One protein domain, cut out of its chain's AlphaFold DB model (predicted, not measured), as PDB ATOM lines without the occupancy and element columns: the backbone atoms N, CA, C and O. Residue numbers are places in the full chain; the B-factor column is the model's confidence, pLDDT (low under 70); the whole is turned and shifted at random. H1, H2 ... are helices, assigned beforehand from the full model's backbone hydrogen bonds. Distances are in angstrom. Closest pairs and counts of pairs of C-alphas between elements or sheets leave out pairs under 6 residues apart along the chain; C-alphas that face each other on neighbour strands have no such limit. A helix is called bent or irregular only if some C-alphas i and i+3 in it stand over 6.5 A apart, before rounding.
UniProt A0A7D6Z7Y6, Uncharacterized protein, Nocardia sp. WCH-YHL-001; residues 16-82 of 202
ATOM      1  N   GLY A  16     -45.692 -21.015  14.717       40.88
ATOM      2  CA  GLY A  16     -45.306 -22.022  13.724       40.88
ATOM      3  C   GLY A  16     -46.514 -22.750  13.130       40.88
ATOM      4  O   GLY A  16     -46.594 -22.939  11.920       40.88
ATOM      5  N   VAL A  17     -47.503 -23.078  13.967       47.03
ATOM      6  CA  VAL A  17     -48.732 -23.763  13.539       47.03
ATOM      7  C   VAL A  17     -49.623 -22.845  12.690       47.03
ATOM      8  O   VAL A  17     -50.137 -23.287  11.666       47.03
ATOM      9  N   ILE A  18     -49.748 -21.558  13.036       50.34
ATOM     10  CA  ILE A  18     -50.547 -20.592  12.257       50.34
ATOM     11  C   ILE A  18     -49.918 -20.322  10.884       50.34
ATOM     12  O   ILE A  18     -50.636 -20.314   9.885       50.34
ATOM     13  N   ALA A  19     -48.590 -20.178  10.799       50.41
ATOM     14  CA  ALA A  19     -47.903 -20.047   9.511       50.41
ATOM     15  C   ALA A  19     -48.106 -21.295   8.628       50.41
ATOM     16  O   ALA A  19     -48.281 -21.178   7.415       50.41
ATOM     17  N   GLY A  20     -48.161 -22.488   9.229       46.09
ATOM     18  CA  GLY A  20     -48.438 -23.737   8.508       46.09
ATOM     19  C   GLY A  20     -49.845 -23.835   7.982       46.09
ATOM     20  O   GLY A  20     -50.041 -24.136   6.808       46.09
ATOM     21  N   ILE A  21     -50.819 -23.518   8.829       53.28
ATOM     22  CA  ILE A  21     -52.232 -23.532   8.456       53.28
ATOM     23  C   ILE A  21     -52.504 -22.491   7.365       53.28
ATOM     24  O   ILE A  21     -53.194 -22.806   6.400       53.28
ATOM     25  N   ALA A  22     -51.911 -21.293   7.453       52.66
ATOM     26  CA  ALA A  22     -52.029 -20.276   6.409       52.66
ATOM     27  C   ALA A  22     -51.450 -20.765   5.074       52.66
ATOM     28  O   ALA A  22     -52.111 -20.643   4.047       52.66
ATOM     29  N   THR A  23     -50.274 -21.403   5.098       54.22
ATOM     30  CA  THR A  23     -49.628 -21.954   3.895       54.22
ATOM     31  C   THR A  23     -50.492 -23.047   3.252       54.22
ATOM     32  O   THR A  23     -50.735 -23.003   2.044       54.22
ATOM     33  N   VAL A  24     -51.033 -23.972   4.055       52.22
ATOM     34  CA  VAL A  24     -51.934 -25.050   3.600       52.22
ATOM     35  C   VAL A  24     -53.258 -24.495   3.056       52.22
ATOM     36  O   VAL A  24     -53.734 -24.961   2.023       52.22
ATOM     37  N   ALA A  25     -53.825 -23.457   3.675       51.75
ATOM     38  CA  ALA A  25     -55.062 -22.828   3.210       51.75
ATOM     39  C   ALA A  25     -54.895 -22.145   1.838       51.75
ATOM     40  O   ALA A  25     -55.748 -22.310   0.965       51.75
ATOM     41  N   THR A  26     -53.772 -21.455   1.591       52.50
ATOM     42  CA  THR A  26     -53.452 -20.920   0.251       52.50
ATOM     43  C   THR A  26     -53.216 -22.009  -0.796       52.50
ATOM     44  O   THR A  26     -53.518 -21.797  -1.966       52.50
ATOM     45  N   ILE A  27     -52.708 -23.182  -0.402       49.69
ATOM     46  CA  ILE A  27     -52.498 -24.316  -1.317       49.69
ATOM     47  C   ILE A  27     -53.840 -24.882  -1.807       49.69
ATOM     48  O   ILE A  27     -53.973 -25.152  -2.999       49.69
ATOM     49  N   ILE A  28     -54.830 -24.997  -0.915       50.69
ATOM     50  CA  ILE A  28     -56.171 -25.528  -1.219       50.69
ATOM     51  C   ILE A  28     -56.986 -24.558  -2.089       50.69
ATOM     52  O   ILE A  28     -57.752 -24.998  -2.943       50.69
ATOM     53  N   ALA A  29     -56.816 -23.246  -1.905       51.00
ATOM     54  CA  ALA A  29     -57.602 -22.235  -2.615       51.00
ATOM     55  C   ALA A  29     -57.186 -22.009  -4.083       51.00
ATOM     56  O   ALA A  29     -57.949 -21.402  -4.833       51.00
ATOM     57  N   VAL A  30     -55.988 -22.450  -4.493       49.19
ATOM     58  CA  VAL A  30     -55.389 -22.042  -5.779       49.19
ATOM     59  C   VAL A  30     -55.337 -23.163  -6.820       49.19
ATOM     60  O   VAL A  30     -55.370 -22.851  -8.005       49.19
ATOM     61  N   ASP A  31     -55.274 -24.444  -6.439       46.66
ATOM     62  CA  ASP A  31     -55.257 -25.532  -7.431       46.66
ATOM     63  C   ASP A  31     -55.493 -26.903  -6.773       46.66
ATOM     64  O   ASP A  31     -54.687 -27.358  -5.958       46.66
ATOM     65  N   THR A  32     -56.592 -27.587  -7.100       49.41
ATOM     66  CA  THR A  32     -56.954 -28.872  -6.467       49.41
ATOM     67  C   THR A  32     -56.164 -30.066  -7.008       49.41
ATOM     68  O   THR A  32     -56.218 -31.146  -6.424       49.41
ATOM     69  N   TRP A  33     -55.406 -29.903  -8.100       47.34
ATOM     70  CA  TRP A  33     -54.824 -31.034  -8.833       47.34
ATOM     71  C   TRP A  33     -53.437 -31.506  -8.366       47.34
ATOM     72  O   TRP A  33     -52.951 -32.512  -8.876       47.34
ATOM     73  N   ASN A  34     -52.792 -30.835  -7.401       59.59
ATOM     74  CA  ASN A  34     -51.417 -31.168  -6.978       59.59
ATOM     75  C   ASN A  34     -51.165 -30.970  -5.468       59.59
ATOM     76  O   ASN A  34     -50.102 -30.520  -5.033       59.59
ATOM     77  N   LEU A  35     -52.189 -31.256  -4.663       61.22
ATOM     78  CA  LEU A  35     -52.219 -30.958  -3.229       61.22
ATOM     79  C   LEU A  35     -51.179 -31.768  -2.437       61.22
ATOM     80  O   LEU A  35     -50.456 -31.191  -1.627       61.22
ATOM     81  N   ASP A  36     -51.031 -33.060  -2.739       64.69
ATOM     82  CA  ASP A  36     -50.051 -33.937  -2.082       64.69
ATOM     83  C   ASP A  36     -48.611 -33.473  -2.314       64.69
ATOM     84  O   ASP A  36     -47.827 -33.368  -1.371       64.69
ATOM     85  N   THR A  37     -48.265 -33.111  -3.550       67.19
ATOM     86  CA  THR A  37     -46.916 -32.650  -3.906       67.19
ATOM     87  C   THR A  37     -46.569 -31.348  -3.184       67.19
ATOM     88  O   THR A  37     -45.473 -31.200  -2.649       67.19
ATOM     89  N   ARG A  38     -47.536 -30.428  -3.068       66.94
ATOM     90  CA  ARG A  38     -47.361 -29.163  -2.338       66.94
ATOM     91  C   ARG A  38     -47.265 -29.346  -0.824       66.94
ATOM     92  O   ARG A  38     -46.496 -28.631  -0.183       66.94
ATOM     93  N   ILE A  39     -48.020 -30.283  -0.248       71.50
ATOM     94  CA  ILE A  39     -47.913 -30.627   1.177       71.50
ATOM     95  C   ILE A  39     -46.536 -31.235   1.459       71.50
ATOM     96  O   ILE A  39     -45.876 -30.819   2.411       71.50
ATOM     97  N   CYS A  40     -46.072 -32.162   0.618       72.69
ATOM     98  CA  CYS A  40     -44.737 -32.748   0.731       72.69
ATOM     99  C   CYS A  40     -43.632 -31.684   0.642       72.69
ATOM    100  O   CYS A  40     -42.743 -31.668   1.496       72.69
ATOM    101  N   ASP A  41     -43.714 -30.748  -0.307       72.50
ATOM    102  CA  ASP A  41     -42.761 -29.635  -0.422       72.50
ATOM    103  C   ASP A  41     -42.789 -28.713   0.804       72.50
ATOM    104  O   ASP A  41     -41.738 -28.324   1.320       72.50
ATOM    105  N   ALA A  42     -43.979 -28.391   1.322       75.31
ATOM    106  CA  ALA A  42     -44.128 -27.556   2.512       75.31
ATOM    107  C   ALA A  42     -43.542 -28.230   3.765       75.31
ATOM    108  O   ALA A  42     -42.791 -27.598   4.510       75.31
ATOM    109  N   VAL A  43     -43.823 -29.521   3.971       76.62
ATOM    110  CA  VAL A  43     -43.267 -30.314   5.081       76.62
ATOM    111  C   VAL A  43     -41.747 -30.441   4.956       76.62
ATOM    112  O   VAL A  43     -41.035 -30.354   5.957       76.62
ATOM    113  N   THR A  44     -41.235 -30.598   3.736       74.44
ATOM    114  CA  THR A  44     -39.793 -30.676   3.470       74.44
ATOM    115  C   THR A  44     -39.112 -29.343   3.778       74.44
ATOM    116  O   THR A  44     -38.134 -29.318   4.525       74.44
ATOM    117  N   ARG A  45     -39.693 -28.218   3.338       74.56
ATOM    118  CA  ARG A  45     -39.239 -26.862   3.698       74.56
ATOM    119  C   ARG A  45     -39.269 -26.601   5.203       74.56
ATOM    120  O   ARG A  45     -38.399 -25.908   5.719       74.56
ATOM    121  N   TRP A  46     -40.244 -27.146   5.921       76.88
ATOM    122  CA  TRP A  46     -40.348 -26.994   7.377       76.88
ATOM    123  C   TRP A  46     -39.257 -27.727   8.151       76.88
ATOM    124  O   TRP A  46     -38.870 -27.285   9.232       76.88
ATOM    125  N   ARG A  47     -38.754 -28.834   7.597       78.69
ATOM    126  CA  ARG A  47     -37.655 -29.616   8.177       78.69
ATOM    127  C   ARG A  47     -36.275 -29.024   7.882       78.69
ATOM    128  O   ARG A  47     -35.303 -29.458   8.489       78.69
ATOM    129  N   MET A  48     -36.187 -28.047   6.982       83.94
ATOM    130  CA  MET A  48     -34.939 -27.377   6.617       83.94
ATOM    131  C   MET A  48     -34.578 -26.262   7.602       83.94
ATOM    132  O   MET A  48     -35.443 -25.531   8.113       83.94
ATOM    133  N   THR A  49     -33.274 -26.082   7.815       88.06
ATOM    134  CA  THR A  49     -32.760 -24.918   8.541       88.06
ATOM    135  C   THR A  49     -33.089 -23.625   7.774       88.06
ATOM    136  O   THR A  49     -33.382 -23.674   6.574       88.06
ATOM    137  N   PRO A  50     -33.113 -22.456   8.436       80.88
ATOM    138  CA  PRO A  50     -33.318 -21.180   7.747       80.88
ATOM    139  C   PRO A  50     -32.306 -20.937   6.617       80.88
ATOM    140  O   PRO A  50     -32.697 -20.456   5.555       80.88
ATOM    141  N   ASP A  51     -31.047 -21.334   6.820       83.19
ATOM    142  CA  ASP A  51     -29.974 -21.171   5.834       83.19
ATOM    143  C   ASP A  51     -30.179 -22.085   4.615       83.19
ATOM    144  O   ASP A  51     -30.080 -21.629   3.474       83.19
ATOM    145  N   ASP A  52     -30.578 -23.345   4.832       80.06
ATOM    146  CA  ASP A  52     -30.889 -24.284   3.743       80.06
ATOM    147  C   ASP A  52     -32.104 -23.833   2.923       80.06
ATOM    148  O   ASP A  52     -32.132 -23.992   1.701       80.06
ATOM    149  N   ARG A  53     -33.109 -23.229   3.573       82.50
ATOM    150  CA  ARG A  53     -34.264 -22.641   2.877       82.50
ATOM    151  C   ARG A  53     -33.853 -21.468   1.999       82.50
ATOM    152  O   ARG A  53     -34.279 -21.409   0.851       82.50
ATOM    153  N   ALA A  54     -33.008 -20.573   2.509       81.12
ATOM    154  CA  ALA A  54     -32.501 -19.447   1.732       81.12
ATOM    155  C   ALA A  54     -31.674 -19.916   0.520       81.12
ATOM    156  O   ALA A  54     -31.819 -19.370  -0.575       81.12
ATOM    157  N   ALA A  55     -30.859 -20.964   0.685       83.81
ATOM    158  CA  ALA A  55     -30.108 -21.575  -0.411       83.81
ATOM    159  C   ALA A  55     -31.028 -22.242  -1.454       83.81
ATOM    160  O   ALA A  55     -30.829 -22.074  -2.661       83.81
ATOM    161  N   LEU A  56     -32.068 -22.957  -1.011       82.44
ATOM    162  CA  LEU A  56     -33.068 -23.557  -1.898       82.44
ATOM    163  C   LEU A  56     -33.840 -22.485  -2.678       82.44
ATOM    164  O   LEU A  56     -33.970 -22.586  -3.894       82.44
ATOM    165  N   ASP A  57     -34.283 -21.417  -2.020       85.75
ATOM    166  CA  ASP A  57     -35.000 -20.327  -2.685       85.75
ATOM    167  C   ASP A  57     -34.105 -19.593  -3.696       85.75
ATOM    168  O   ASP A  57     -34.549 -19.277  -4.801       85.75
ATOM    169  N   ALA A  58     -32.823 -19.384  -3.373       86.75
ATOM    170  CA  ALA A  58     -31.856 -18.790  -4.295       86.75
ATOM    171  C   ALA A  58     -31.608 -19.674  -5.530       86.75
ATOM    172  O   ALA A  58     -31.576 -19.176  -6.658       86.75
ATOM    173  N   THR A  59     -31.462 -20.988  -5.338       88.38
ATOM    174  CA  THR A  59     -31.291 -21.937  -6.452       88.38
ATOM    175  C   THR A  59     -32.548 -22.047  -7.307       88.38
ATOM    176  O   THR A  59     -32.448 -22.043  -8.533       88.38
ATOM    177  N   GLN A  60     -33.734 -22.057  -6.700       87.38
ATOM    178  CA  GLN A  60     -34.997 -22.078  -7.431       87.38
ATOM    179  C   GLN A  60     -35.220 -20.783  -8.216       87.38
ATOM    180  O   GLN A  60     -35.563 -20.839  -9.395       87.38
ATOM    181  N   ALA A  61     -34.904 -19.624  -7.632       87.25
ATOM    182  CA  ALA A  61     -34.932 -18.348  -8.343       87.25
ATOM    183  C   ALA A  61     -33.961 -18.324  -9.538       87.25
ATOM    184  O   ALA A  61     -34.300 -17.792 -10.599       87.25
ATOM    185  N   LEU A  62     -32.772 -18.928  -9.404       90.38
ATOM    186  CA  LEU A  62     -31.815 -19.062 -10.504       90.38
ATOM    187  C   LEU A  62     -32.351 -19.975 -11.616       90.38
ATOM    188  O   LEU A  62     -32.232 -19.630 -12.793       90.38
ATOM    189  N   LEU A  63     -32.945 -21.117 -11.264       87.06
ATOM    190  CA  LEU A  63     -33.553 -22.038 -12.226       87.06
ATOM    191  C   LEU A  63     -34.723 -21.383 -12.963       87.06
ATOM    192  O   LEU A  63     -34.776 -21.455 -14.191       87.06
ATOM    193  N   ASP A  64     -35.595 -20.679 -12.246       89.38
ATOM    194  CA  ASP A  64     -36.709 -19.929 -12.828       89.38
ATOM    195  C   ASP A  64     -36.211 -18.822 -13.759       89.38
ATOM    196  O   ASP A  64     -36.763 -18.614 -14.843       89.38
ATOM    197  N   TYR A  65     -35.151 -18.110 -13.368       88.19
ATOM    198  CA  TYR A  65     -34.519 -17.107 -14.220       88.19
ATOM    199  C   TYR A  65     -33.962 -17.741 -15.499       88.19
ATOM    200  O   TYR A  65     -34.253 -17.264 -16.597       88.19
ATOM    201  N   GLN A  66     -33.212 -18.840 -15.388       88.62
ATOM    202  CA  GLN A  66     -32.682 -19.560 -16.548       88.62
ATOM    203  C   GLN A  66     -33.797 -20.101 -17.448       88.62
ATOM    204  O   GLN A  66     -33.677 -20.020 -18.671       88.62
ATOM    205  N   ALA A  67     -34.881 -20.626 -16.873       83.00
ATOM    206  CA  ALA A  67     -36.038 -21.103 -17.619       83.00
ATOM    207  C   ALA A  67     -36.667 -19.970 -18.441       83.00
ATOM    208  O   ALA A  67     -36.814 -20.115 -19.655       83.00
ATOM    209  N   ARG A  68     -36.907 -18.805 -17.821       84.56
ATOM    210  CA  ARG A  68     -37.416 -17.608 -18.515       84.56
ATOM    211  C   ARG A  68     -36.466 -17.106 -19.601       84.56
ATOM    212  O   ARG A  68     -36.919 -16.670 -20.652       84.56
ATOM    213  N   GLN A  69     -35.151 -17.160 -19.379       89.00
ATOM    214  CA  GLN A  69     -34.173 -16.782 -20.407       89.00
ATOM    215  C   GLN A  69     -34.224 -17.727 -21.612       89.00
ATOM    216  O   GLN A  69     -34.245 -17.263 -22.750       89.00
ATOM    217  N   ARG A  70     -34.301 -19.043 -21.379       84.50
ATOM    218  CA  ARG A  70     -34.450 -20.033 -22.459       84.50
ATOM    219  C   ARG A  70     -35.760 -19.842 -23.218       84.50
ATOM    220  O   ARG A  70     -35.767 -19.969 -24.436       84.50
ATOM    221  N   GLU A  71     -36.847 -19.541 -22.516       81.88
ATOM    222  CA  GLU A  71     -38.148 -19.261 -23.125       81.88
ATOM    223  C   GLU A  71     -38.085 -18.030 -24.035       81.88
ATOM    224  O   GLU A  71     -38.367 -18.144 -25.225       81.88
ATOM    225  N   ARG A  72     -37.556 -16.904 -23.541       85.56
ATOM    226  CA  ARG A  72     -37.342 -15.695 -24.358       85.56
ATOM    227  C   ARG A  72     -36.456 -15.950 -25.574       85.56
ATOM    228  O   ARG A  72     -36.743 -15.457 -26.660       85.56
ATOM    229  N   GLN A  73     -35.378 -16.718 -25.416       86.62
ATOM    230  CA  GLN A  73     -34.513 -17.082 -26.542       86.62
ATOM    231  C   GLN A  73     -35.262 -17.922 -27.581       86.62
ATOM    232  O   GLN A  73     -35.132 -17.671 -28.777       86.62
ATOM    233  N   ARG A  74     -36.077 -18.891 -27.147       83.81
ATOM    234  CA  ARG A  74     -36.917 -19.691 -28.050       83.81
ATOM    235  C   ARG A  74     -37.922 -18.821 -28.797       83.81
ATOM    236  O   ARG A  74     -38.055 -18.982 -30.007       83.81
ATOM    237  N   GLU A  75     -38.570 -17.883 -28.114       84.19
ATOM    238  CA  GLU A  75     -39.497 -16.926 -28.728       84.19
ATOM    239  C   GLU A  75     -38.801 -16.038 -29.765       84.19
ATOM    240  O   GLU A  75     -39.308 -15.878 -30.873       84.19
ATOM    241  N   GLN A  76     -37.609 -15.515 -29.456       88.00
ATOM    242  CA  GLN A  76     -36.819 -14.712 -30.396       88.00
ATOM    243  C   GLN A  76     -36.407 -15.513 -31.634       88.00
ATOM    244  O   GLN A  76     -36.542 -15.029 -32.758       88.00
ATOM    245  N   VAL A  77     -35.936 -16.749 -31.446       87.19
ATOM    246  CA  VAL A  77     -35.577 -17.644 -32.554       87.19
ATOM    247  C   VAL A  77     -36.808 -17.973 -33.400       87.19
ATOM    248  O   VAL A  77     -36.730 -17.921 -34.626       87.19
ATOM    249  N   ALA A  78     -37.948 -18.266 -32.776       85.50
ATOM    250  CA  ALA A  78     -39.197 -18.527 -33.483       85.50
ATOM    251  C   ALA A  78     -39.665 -17.297 -34.278       85.50
ATOM    252  O   ALA A  78     -40.009 -17.429 -35.450       85.50
ATOM    253  N   ALA A  79     -39.612 -16.100 -33.690       88.06
ATOM    254  CA  ALA A  79     -39.956 -14.852 -34.368       88.06
ATOM    255  C   ALA A  79     -39.028 -14.569 -35.562       88.06
ATOM    256  O   ALA A  79     -39.507 -14.233 -36.643       88.06
ATOM    257  N   HIS A  80     -37.717 -14.775 -35.399       90.31
ATOM    258  CA  HIS A  80     -36.744 -14.636 -36.485       90.31
ATOM    259  C   HIS A  80     -36.957 -15.664 -37.607       90.31
ATOM    260  O   HIS A  80     -36.756 -15.351 -38.775       90.31
ATOM    261  N   LYS A  81     -37.367 -16.898 -37.286       90.12
ATOM    262  CA  LYS A  81     -37.739 -17.885 -38.311       90.12
ATOM    263  C   LYS A  81     -39.013 -17.463 -39.044       90.12
ATOM    264  O   LYS A  81     -39.020 -17.449 -40.267       90.12
ATOM    265  N   ARG A  82     -40.057 -17.050 -38.317       88.94
ATOM    266  CA  ARG A  82     -41.342 -16.607 -38.894       88.94
ATOM    267  C   ARG A  82     -41.199 -15.377 -39.793       88.94
ATOM    268  O   ARG A  82     -41.910 -15.283 -40.787       88.94
TER     269      ARG A  82
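This is residues 16 to 82 of the 202 residues of an uncharacterized protein of Nocardia sp. WCH-YHL-001 (UniProt A0A7D6Z7Y6). One long straight helix, H3, sticks out as an arm from a small helical hairpin made of H1 and H2, and the free part of that arm, residues 57 to 82, makes most of the length. H2 folds back beside H1, and at the far end of H2 the chain turns a corner into H3. The printed part has 67 residues with three named helices, in the order H1, H2, H3, and no named strand; the class is all helix. The whole is extended, with a radius of gyration of the C-alphas of 17.0 A, and its outline is flat, spanning 53 by 30 by 15 A.

H3, residues 50 to 82, touches no helix but is near H2, residues 32 to 47. These two are close but not clearly touching, with 1 pair of C-alphas within 8 A, those of Arg 45 and Arg 53 at 6.6 A. Their lines stand at a steep tilt of 42 degrees, and they run opposite ways. H1, residues 16 to 30, touches H2, and the closest C-alphas, those of Ile 27 and Leu 35, are 6.9 A apart. H1 touches H2 with residues 23 to 28 alone, and H2 touches H1 with residues 35 to 42 alone. H1 and H2 form a helical hairpin, running opposite ways at a shallow tilt of 22 degrees. H1 and H3 are apart. H2 has a kink of 27 degrees near residue 39, and it is irregular, with C-alphas 33 and 36 at 8.8 A, where about 5 A is found in a regular helix. In H3 every O i to N i+4 pair is within hydrogen-bond range; in H1 10 of 11 are, and in H2 10 of 12.

H3 is the longest helix, 33 residues from Pro 50 to Arg 82 and 47.5 A from first to last C-alpha; it begins at C-alpha 50 (-33.318, -21.180, 7.747) and ends at C-alpha 82 (-41.342, -16.607, -38.894). H2 runs from Thr 32 to Arg 47 and measures 24.2 A. H1 runs from Gly 16, C-alpha at (-45.306, -22.022, 13.724), to Val 30 and measures 22.0 A.

The two C-alphas farthest apart, those of Val 17 and Arg 82, are 53.4 A from each other. Residues 29 to 34, of which 32 to 34 belong to H2, stand free, as do residues 57 to 82 of H3. The body without these stretches has 35 residues and spans 27 by 20 by 12 A. The links H1 to H2 and H2 to H3 are tight, with 1 and 2 residues between the helices. The printed part has no cut. The mean pLDDT of the printed part is 73.1, and residues 16 to 38 are under 70.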